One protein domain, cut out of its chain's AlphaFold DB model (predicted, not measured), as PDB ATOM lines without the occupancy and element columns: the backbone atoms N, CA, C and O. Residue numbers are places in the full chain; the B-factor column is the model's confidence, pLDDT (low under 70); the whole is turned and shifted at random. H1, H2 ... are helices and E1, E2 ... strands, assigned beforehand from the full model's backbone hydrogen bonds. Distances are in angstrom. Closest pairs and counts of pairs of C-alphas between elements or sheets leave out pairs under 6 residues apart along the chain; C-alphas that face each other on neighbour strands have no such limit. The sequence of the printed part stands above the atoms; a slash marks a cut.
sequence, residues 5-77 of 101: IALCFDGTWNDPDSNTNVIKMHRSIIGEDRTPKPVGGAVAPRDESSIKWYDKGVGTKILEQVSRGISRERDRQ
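This is residues 5 to 77 of the 101 residues of the protein "DUF2235 domain-containing protein" of Chloroflexi bacterium (UniProt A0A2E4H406). A small body of two parallel strands side by side, E1 and E2, with the short helix H1 packed on them, has an arm: the helix H2, whose residues 64 to 75 stick out with residues 76 and 77 and make much of the length. A long loop, residues 29 to 49, joins H1 to E2, and its residues 37 to 42 stick out too. The printed part has 73 residues, with two named helices and two named strands in the order E1, H1, E2, H2; the class is mixed, helices and strands, with under half of the residues in named elements. The whole is loose, with a radius of gyration of the C-alphas of 15.1 A, and elongated, spanning 51 by 26 by 16 A.

E1, residues 5 to 9, and E2, residues 50 to 55, are parallel neighbours at 14 degrees; N 6 and O 51 are 2.9 A apart and N 55 and O 8 2.8 A, within hydrogen-bond range. With H1, residues 21 to 28, they form a strand-helix-strand unit, two parallel neighbour strands with a helix between them along the chain, and its crossover is right-handed. The closest C-alphas of E1 and H1 are those of Cys 8 and Val 22, 6.3 A apart; those of H1 and E2 are His 26 and Tyr 54, 6.9 A. H2, residues 60 to 75, is apart from E1 and H1. In H1 and H2 every O i to N i+4 pair is within hydrogen-bond range. Residues 32 to 33 pair, parallel, with residues 51 to 52 of E2.

E1 begins at C-alpha 5 (73.686, 55.967, 73.428). E2 is 17.0 A long and H2 23.4 A, ending at C-alpha 75 (94.325, 18.563, 71.843).

The C-alphas farthest apart, of Ser 49 and Gln 77, are 51.9 A apart. The printed part has no cut. The links E1 to H1 and H1 to E2 are long; E2 to H2 is tight. The pLDDT is under 70 at residues 38 to 48 and 62 to 77.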
ATOM      1  N   ILE A   5      72.680  56.956  73.028       91.69
ATOM      2  CA  ILE A   5      73.686  55.967  73.428       91.69
ATOM      3  C   ILE A   5      73.076  55.049  74.482       91.69
ATOM      4  O   ILE A   5      72.577  55.525  75.499       91.69
ATOM      5  N   ALA A   6      73.159  53.739  74.253       92.06
ATOM      6  CA  ALA A   6      72.748  52.720  75.208       92.06
ATOM      7  C   ALA A   6      73.937  51.850  75.633       92.06
ATOM      8  O   ALA A   6      74.614  51.245  74.802       92.06
ATOM      9  N   LEU A   7      74.167  51.763  76.941       93.56
ATOM     10  CA  LEU A   7      75.169  50.886  77.544       93.56
ATOM     11  C   LEU A   7      74.457  49.920  78.490       93.56
ATOM     12  O   LEU A   7      73.773  50.350  79.418       93.56
ATOM     13  N   CYS A   8      74.602  48.620  78.249       93.56
ATOM     14  CA  CYS A   8      73.948  47.577  79.032       93.56
ATOM     15  C   CYS A   8      74.999  46.729  79.756       93.56
ATOM     16  O   CYS A   8      75.706  45.959  79.113       93.56
ATOM     17  N   PHE A   9      75.082  46.859  81.081       94.56
ATOM     18  CA  PHE A   9      75.968  46.062  81.935       94.56
ATOM     19  C   PHE A   9      75.153  44.996  82.657       94.56
ATOM     20  O   PHE A   9      74.231  45.331  83.404       94.56
ATOM     21  N   ASP A  10      75.461  43.723  82.421       94.81
ATOM     22  CA  ASP A  10      74.748  42.633  83.086       94.81
ATOM     23  C   ASP A  10      75.330  42.307  84.476       94.81
ATOM     24  O   ASP A  10      76.447  42.689  84.835       94.81
ATOM     25  N   GLY A  11      74.541  41.599  85.281       90.06
ATOM     26  CA  GLY A  11      74.896  41.128  86.615       90.06
ATOM     27  C   GLY A  11      75.941  40.011  86.613       90.06
ATOM     28  O   GLY A  11      76.269  39.424  85.588       90.06
ATOM     29  N   THR A  12      76.486  39.711  87.791       92.69
ATOM     30  CA  THR A  12      77.524  38.690  88.002       92.69
ATOM     31  C   THR A  12      77.160  37.350  87.358       92.69
ATOM     32  O   THR A  12      76.041  36.876  87.511       92.69
ATOM     33  N   TRP A  13      78.130  36.734  86.679       88.38
ATOM     34  CA  TRP A  13      78.018  35.447  85.982       88.38
ATOM     35  C   TRP A  13      77.033  35.400  84.804       88.38
ATOM     36  O   TRP A  13      76.883  34.337  84.213       88.38
ATOM     37  N   ASN A  14      76.444  36.527  84.395       90.25
ATOM     38  CA  ASN A  14      75.514  36.559  83.269       90.25
ATOM     39  C   ASN A  14      76.225  36.789  81.932       90.25
ATOM     40  O   ASN A  14      76.983  37.745  81.750       90.25
ATOM     41  N   ASP A  15      75.931  35.939  80.960       88.31
ATOM     42  CA  ASP A  15      76.381  36.045  79.576       88.31
ATOM     43  C   ASP A  15      75.200  36.374  78.632       88.31
ATOM     44  O   ASP A  15      74.049  36.441  79.070       88.31
ATOM     45  N   PRO A  16      75.440  36.619  77.328       85.94
ATOM     46  CA  PRO A  16      74.361  36.912  76.381       85.94
ATOM     47  C   PRO A  16      73.313  35.793  76.234       85.94
ATOM     48  O   PRO A  16      72.220  36.053  75.725       85.94
ATOM     49  N   ASP A  17      73.613  34.567  76.662       86.62
ATOM     50  CA  ASP A  17      72.725  33.407  76.559       86.62
ATOM     51  C   ASP A  17      71.883  33.211  77.836       86.62
ATOM     52  O   ASP A  17      70.861  32.526  77.819       86.62
ATOM     53  N   SER A  18      72.226  33.916  78.919       85.69
ATOM     54  CA  SER A  18      71.591  33.838  80.243       85.69
ATOM     55  C   SER A  18      70.165  34.420  80.318       85.69
ATOM     56  O   SER A  18      69.517  34.335  81.359       85.69
ATOM     57  N   ASN A  19      69.638  35.011  79.235       87.44
ATOM     58  CA  ASN A  19      68.255  35.523  79.123       87.44
ATOM     59  C   ASN A  19      67.791  36.465  80.259       87.44
ATOM     60  O   ASN A  19      66.607  36.508  80.619       87.44
ATOM     61  N   THR A  20      68.709  37.269  80.783       92.62
ATOM     62  CA  THR A  20      68.450  38.296  81.799       92.62
ATOM     63  C   THR A  20      67.558  39.426  81.275       92.62
ATOM     64  O   THR A  20      67.336  39.591  80.071       92.62
ATOM     65  N   ASN A  21      67.053  40.266  82.180       95.31
ATOM     66  CA  ASN A  21      66.324  41.470  81.777       95.31
ATOM     67  C   ASN A  21      67.226  42.448  81.007       95.31
ATOM     68  O   ASN A  21      66.762  43.086  80.064       95.31
ATOM     69  N   VAL A  22      68.516  42.526  81.353       91.94
ATOM     70  CA  VAL A  22      69.478  43.424  80.701       91.94
ATOM     71  C   VAL A  22      69.693  43.026  79.242       91.94
ATOM     72  O   VAL A  22      69.555  43.873  78.358       91.94
ATOM     73  N   ILE A  23      69.943  41.743  78.954       91.88
ATOM     74  CA  ILE A  23      70.116  41.292  77.565       91.88
ATOM     75  C   ILE A  23      68.814  41.407  76.757       91.88
ATOM     76  O   ILE A  23      68.858  41.735  75.571       91.88
ATOM     77  N   LYS A  24      67.646  41.203  77.383       91.31
ATOM     78  CA  LYS A  24      66.340  41.411  76.729       91.31
ATOM     79  C   LYS A  24      66.136  42.872  76.328       91.31
ATOM     80  O   LYS A  24      65.787  43.127  75.178       91.31
ATOM     81  N   MET A  25      66.426  43.816  77.225       92.00
ATOM     82  CA  MET A  25      66.369  45.251  76.920       92.00
ATOM     83  C   MET A  25      67.385  45.641  75.839       92.00
ATOM     84  O   MET A  25      67.043  46.330  74.884       92.00
ATOM     85  N   HIS A  26      68.622  45.145  75.921       91.50
ATOM     86  CA  HIS A  26      69.628  45.386  74.883       91.50
ATOM     87  C   HIS A  26      69.155  44.912  73.495       91.50
ATOM     88  O   HIS A  26      69.348  45.599  72.486       91.50
ATOM     89  N   ARG A  27      68.509  43.739  73.430       88.62
ATOM     90  CA  ARG A  27      67.954  43.179  72.190       88.62
ATOM     91  C   ARG A  27      66.769  43.993  71.655       88.62
ATOM     92  O   ARG A  27      66.634  44.066  70.438       88.62
ATOM     93  N   SER A  28      65.961  44.623  72.515       89.31
ATOM     94  CA  SER A  28      64.810  45.438  72.092       89.31
ATOM     95  C   SER A  28      65.171  46.848  71.617       89.31
ATOM     96  O   SER A  28      64.362  47.477  70.942       89.31
ATOM     97  N   ILE A  29      66.355  47.366  71.957       88.25
ATOM     98  CA  ILE A  29      66.810  48.683  71.481       88.25
ATOM     99  C   ILE A  29      67.114  48.609  69.983       88.25
ATOM    100  O   ILE A  29      67.968  47.827  69.550       88.25
ATOM    101  N   ILE A  30      66.451  49.452  69.195       86.44
ATOM    102  CA  ILE A  30      66.749  49.649  67.774       86.44
ATOM    103  C   ILE A  30      67.979  50.559  67.675       86.44
ATOM    104  O   ILE A  30      68.017  51.613  68.305       86.44
ATOM    105  N   GLY A  31      69.011  50.128  66.949       86.38
ATOM    106  CA  GLY A  31      70.248  50.894  66.795       86.38
ATOM    107  C   GLY A  31      71.449  50.052  66.375       86.38
ATOM    108  O   GLY A  31      71.412  48.817  66.401       86.38
ATOM    109  N   GLU A  32      72.531  50.740  66.019       87.44
ATOM    110  CA  GLU A  32      73.817  50.141  65.673       87.44
ATOM    111  C   GLU A  32      74.430  49.432  66.896       87.44
ATOM    112  O   GLU A  32      74.883  50.070  67.848       87.44
ATOM    113  N   ASP A  33      74.451  48.100  66.869       87.81
ATOM    114  CA  ASP A  33      75.104  47.274  67.889       87.81
ATOM    115  C   ASP A  33      76.614  47.212  67.646       87.81
ATOM    116  O   ASP A  33      77.079  46.567  66.702       87.81
ATOM    117  N   ARG A  34      77.375  47.868  68.523       87.94
ATOM    118  CA  ARG A  34      78.842  47.914  68.504       87.94
ATOM    119  C   ARG A  34      79.482  47.014  69.558       87.94
ATOM    120  O   ARG A  34      80.676  47.143  69.839       87.94
ATOM    121  N   THR A  35      78.718  46.091  70.138       86.19
ATOM    122  CA  THR A  35      79.268  45.054  71.012       86.19
ATOM    123  C   THR A  35      80.315  44.239  70.241       86.19
ATOM    124  O   THR A  35      80.005  43.758  69.147       86.19
ATOM    125  N   PRO A  36      81.541  44.047  70.763       79.94
ATOM    126  CA  PRO A  36      82.553  43.234  70.095       79.94
ATOM    127  C   PRO A  36      82.053  41.798  69.883       79.94
ATOM    128  O   PRO A  36      81.911  41.031  70.837       79.94
ATOM    129  N   LYS A  37      81.773  41.424  68.632       71.62
ATOM    130  CA  LYS A  37      81.392  40.055  68.252       71.62
ATOM    131  C   LYS A  37      82.625  39.293  67.755       71.62
ATOM    132  O   LYS A  37      83.498  39.902  67.132       71.62
ATOM    133  N   PRO A  38      82.716  37.970  67.989       57.38
ATOM    134  CA  PRO A  38      83.655  37.142  67.247       57.38
ATOM    135  C   PRO A  38      83.395  37.296  65.739       57.38
ATOM    136  O   PRO A  38      82.252  37.489  65.317       57.38
ATOM    137  N   VAL A  39      84.467  37.255  64.942       48.62
ATOM    138  CA  VAL A  39      84.430  37.453  63.483       48.62
ATOM    139  C   VAL A  39      83.363  36.538  62.865       48.62
ATOM    140  O   VAL A  39      83.440  35.323  63.026       48.62
ATOM    141  N   GLY A  40      82.360  37.122  62.194       54.50
ATOM    142  CA  GLY A  40      81.276  36.385  61.524       54.50
ATOM    143  C   GLY A  40      79.849  36.651  62.029       54.50
ATOM    144  O   GLY A  40      78.907  36.061  61.509       54.50
ATOM    145  N   GLY A  41      79.650  37.530  63.017       52.44
ATOM    146  CA  GLY A  41      78.306  37.897  63.481       52.44
ATOM    147  C   GLY A  41      77.534  38.769  62.480       52.44
ATOM    148  O   GLY A  41      78.064  39.763  61.987       52.44
ATOM    149  N   ALA A  42      76.268  38.427  62.221       53.00
ATOM    150  CA  ALA A  42      75.374  39.212  61.371       53.00
ATOM    151  C   ALA A  42      75.244  40.665  61.870       53.00
ATOM    152  O   ALA A  42      75.038  40.926  63.064       53.00
ATOM    153  N   VAL A  43      75.367  41.609  60.937       55.38
ATOM    154  CA  VAL A  43      75.193  43.044  61.180       55.38
ATOM    155  C   VAL A  43      73.693  43.335  61.183       55.38
ATOM    156  O   VAL A  43      73.017  43.119  60.179       55.38
ATOM    157  N   ALA A  44      73.165  43.777  62.324       55.84
ATOM    158  CA  ALA A  44      71.765  44.179  62.444       55.84
ATOM    159  C   ALA A  44      71.490  45.470  61.635       55.84
ATOM    160  O   ALA A  44      72.436  46.203  61.328       55.84
ATOM    161  N   PRO A  45      70.219  45.763  61.289       56.31
ATOM    162  CA  PRO A  45      69.851  46.949  60.522       56.31
ATOM    163  C   PRO A  45      70.389  48.231  61.163       56.31
ATOM    164  O   PRO A  45      70.312  48.418  62.378       56.31
ATOM    165  N   ARG A  46      70.939  49.110  60.325       60.25
ATOM    166  CA  ARG A  46      71.513  50.389  60.740       60.25
ATOM    167  C   ARG A  46      70.406  51.427  60.864       60.25
ATOM    168  O   ARG A  46      70.077  52.098  59.894       60.25
ATOM    169  N   ASP A  47      69.844  51.554  62.058       65.88
ATOM    170  CA  ASP A  47      69.286  52.836  62.473       65.88
ATOM    171  C   ASP A  47      70.439  53.671  63.049       65.88
ATOM    172  O   ASP A  47      71.028  53.319  64.072       65.88
ATOM    173  N   GLU A  48      70.813  54.741  62.347       66.56
ATOM    174  CA  GLU A  48      71.946  55.601  62.714       66.56
ATOM    175  C   GLU A  48      71.640  56.539  63.891       66.56
ATOM    176  O   GLU A  48      72.547  57.210  64.402       66.56
ATOM    177  N   SER A  49      70.375  56.601  64.326       80.75
ATOM    178  CA  SER A  49      69.937  57.474  65.416       80.75
ATOM    179  C   SER A  49      70.428  57.012  66.790       80.75
ATOM    180  O   SER A  49      70.564  57.834  67.700       80.75
ATOM    181  N   SER A  50      70.725  55.717  66.944       86.00
ATOM    182  CA  SER A  50      71.042  55.097  68.232       86.00
ATOM    183  C   SER A  50      72.215  54.124  68.115       86.00
ATOM    184  O   SER A  50      72.285  53.334  67.178       86.00
ATOM    185  N   ILE A  51      73.136  54.155  69.079       90.56
ATOM    186  CA  ILE A  51      74.287  53.245  69.161       90.56
ATOM    187  C   ILE A  51      74.228  52.498  70.491       90.56
ATOM    188  O   ILE A  51      73.975  53.112  71.532       90.56
ATOM    189  N   LYS A  52      74.468  51.185  70.474       91.44
ATOM    190  CA  LYS A  52      74.369  50.341  71.667       91.44
ATOM    191  C   LYS A  52      75.558  49.404  71.869       91.44
ATOM    192  O   LYS A  52      76.172  48.945  70.906       91.44
ATOM    193  N   TRP A  53      75.834  49.102  73.138       93.75
ATOM    194  CA  TRP A  53      76.819  48.116  73.582       93.75
ATOM    195  C   TRP A  53      76.270  47.272  74.731       93.75
ATOM    196  O   TRP A  53      75.569  47.776  75.611       93.75
ATOM    197  N   TYR A  54      76.674  46.007  74.755       92.56
ATOM    198  CA  TYR A  54      76.439  45.078  75.848       92.56
ATOM    199  C   TYR A  54      77.766  44.623  76.464       92.56
ATOM    200  O   TYR A  54      78.668  44.185  75.747       92.56
ATOM    201  N   ASP A  55      77.870  44.684  77.790       92.12
ATOM    202  CA  ASP A  55      78.975  44.103  78.547       92.12
ATOM    203  C   ASP A  55      78.486  42.908  79.368       92.12
ATOM    204  O   ASP A  55      77.431  42.947  80.012       92.12
ATOM    205  N   LYS A  56      79.272  41.831  79.331       90.94
ATOM    206  CA  LYS A  56      78.959  40.612  80.071       90.94
ATOM    207  C   LYS A  56      79.132  40.860  81.564       90.94
ATOM    208  O   LYS A  56      79.991  41.625  81.999       90.94
ATOM    209  N   GLY A  57      78.389  40.094  82.346       91.06
ATOM    210  CA  GLY A  57      78.550  40.007  83.780       91.06
ATOM    211  C   GLY A  57      79.979  39.710  84.211       91.06
ATOM    212  O   GLY A  57      80.686  38.894  83.606       91.06
ATOM    213  N   VAL A  58      80.401  40.316  85.318       87.31
ATOM    214  CA  VAL A  58      81.668  39.968  85.974       87.31
ATOM    215  C   VAL A  58      81.722  38.466  86.295       87.31
ATOM    216  O   VAL A  58      80.707  37.859  86.622       87.31
ATOM    217  N   GLY A  59      82.897  37.844  86.184       85.19
ATOM    218  CA  GLY A  59      83.085  36.399  86.414       85.19
ATOM    219  C   GLY A  59      82.940  35.519  85.165       85.19
ATOM    220  O   GLY A  59      83.613  34.496  85.069       85.19
ATOM    221  N   THR A  60      82.201  35.951  84.139       82.31
ATOM    222  CA  THR A  60      82.000  35.162  82.901       82.31
ATOM    223  C   THR A  60      83.300  34.799  82.172       82.31
ATOM    224  O   THR A  60      83.473  33.670  81.715       82.31
ATOM    225  N   LYS A  61      84.278  35.714  82.131       71.88
ATOM    226  CA  LYS A  61      85.590  35.477  81.494       71.88
ATOM    227  C   LYS A  61      86.431  34.403  82.197       71.88
ATOM    228  O   LYS A  61      87.259  33.772  81.545       71.88
ATOM    229  N   ILE A  62      86.232  34.185  83.499       64.12
ATOM    230  CA  ILE A  62      86.983  33.181  84.273       64.12
ATOM    231  C   ILE A  62      86.550  31.772  83.843       64.12
ATOM    232  O   ILE A  62      87.403  30.925  83.587       64.12
ATOM    233  N   LEU A  63      85.246  31.545  83.658       58.66
ATOM    234  CA  LEU A  63      84.713  30.295  83.098       58.66
ATOM    235  C   LEU A  63      85.192  30.059  81.663       58.66
ATOM    236  O   LEU A  63      85.632  28.958  81.341       58.66
ATOM    237  N   GLU A  64      85.172  31.087  80.808       60.03
ATOM    238  CA  GLU A  64      85.666  30.960  79.429       60.03
ATOM    239  C   GLU A  64      87.151  30.565  79.383       60.03
ATOM    240  O   GLU A  64      87.552  29.753  78.547       60.03
ATOM    241  N   GLN A  65      87.977  31.111  80.281       59.41
ATOM    242  CA  GLN A  65      89.402  30.784  80.371       59.41
ATOM    243  C   GLN A  65      89.652  29.368  80.899       59.41
ATOM    244  O   GLN A  65      90.508  28.676  80.348       59.41
ATOM    245  N   VAL A  66      88.899  28.911  81.905       59.53
ATOM    246  CA  VAL A  66      89.011  27.539  82.434       59.53
ATOM    247  C   VAL A  66      88.571  26.522  81.382       59.53
ATOM    248  O   VAL A  66      89.317  25.591  81.081       59.53
ATOM    249  N   SER A  67      87.424  26.739  80.736       55.50
ATOM    250  CA  SER A  67      86.933  25.871  79.660       55.50
ATOM    251  C   SER A  67      87.910  25.811  78.482       55.50
ATOM    252  O   SER A  67      88.210  24.728  77.985       55.50
ATOM    253  N   ARG A  68      88.489  26.950  78.070       47.53
ATOM    254  CA  ARG A  68      89.527  26.988  77.021       47.53
ATOM    255  C   ARG A  68      90.846  26.343  77.452       47.53
ATOM    256  O   ARG A  68      91.534  25.781  76.601       47.53
ATOM    257  N   GLY A  69      91.202  26.413  78.734       48.66
ATOM    258  CA  GLY A  69      92.357  25.713  79.301       48.66
ATOM    259  C   GLY A  69      92.202  24.196  79.204       48.66
ATOM    260  O   GLY A  69      93.085  23.523  78.680       48.66
ATOM    261  N   ILE A  70      91.032  23.681  79.585       48.28
ATOM    262  CA  ILE A  70      90.703  22.248  79.532       48.28
ATOM    263  C   ILE A  70      90.590  21.744  78.080       48.28
ATOM    264  O   ILE A  70      90.988  20.620  77.776       48.28
ATOM    265  N   SER A  71      90.079  22.560  77.150       42.31
ATOM    266  CA  SER A  71      90.036  22.199  75.723       42.31
ATOM    267  C   SER A  71      91.432  22.068  75.102       42.31
ATOM    268  O   SER A  71      91.665  21.131  74.344       42.31
ATOM    269  N   ARG A  72      92.387  22.939  75.462       41.81
ATOM    270  CA  ARG A  72      93.776  22.848  74.965       41.81
ATOM    271  C   ARG A  72      94.524  21.621  75.482       41.81
ATOM    272  O   ARG A  72      95.436  21.141  74.816       41.81
ATOM    273  N   GLU A  73      94.152  21.119  76.653       39.41
ATOM    274  CA  GLU A  73      94.786  19.946  77.257       39.41
ATOM    275  C   GLU A  73      94.376  18.641  76.555       39.41
ATOM    276  O   GLU A  73      95.195  17.732  76.424       39.41
ATOM    277  N   ARG A  74      93.162  18.583  75.983       39.41
ATOM    278  CA  ARG A  74      92.707  17.451  75.156       39.41
ATOM    279  C   ARG A  74      93.360  17.390  73.773       39.41
ATOM    280  O   ARG A  74      93.649  16.293  73.301       39.41
ATOM    281  N   ASP A  75      93.667  18.531  73.160       42.69
ATOM    282  CA  ASP A  75      94.325  18.563  71.843       42.69
ATOM    283  C   ASP A  75      95.838  18.288  71.914       42.69
ATOM    284  O   ASP A  75      96.468  17.971  70.906       42.69
ATOM    285  N   ARG A  76      96.443  18.332  73.110       42.81
ATOM    286  CA  ARG A  76      97.883  18.087  73.298       42.81
ATOM    287  C   ARG A  76      98.276  16.604  73.300       42.81
ATOM    288  O   ARG A  76      99.464  16.300  73.297       42.81
ATOM    289  N   GLN A  77      97.308  15.683  73.296       42.56
ATOM    290  CA  GLN A  77      97.563  14.235  73.318       42.56
ATOM    291  C   GLN A  77      97.667  13.578  71.932       42.56
ATOM    292  O   GLN A  77      97.954  12.386  71.845       42.56
TER     293      GLN A  77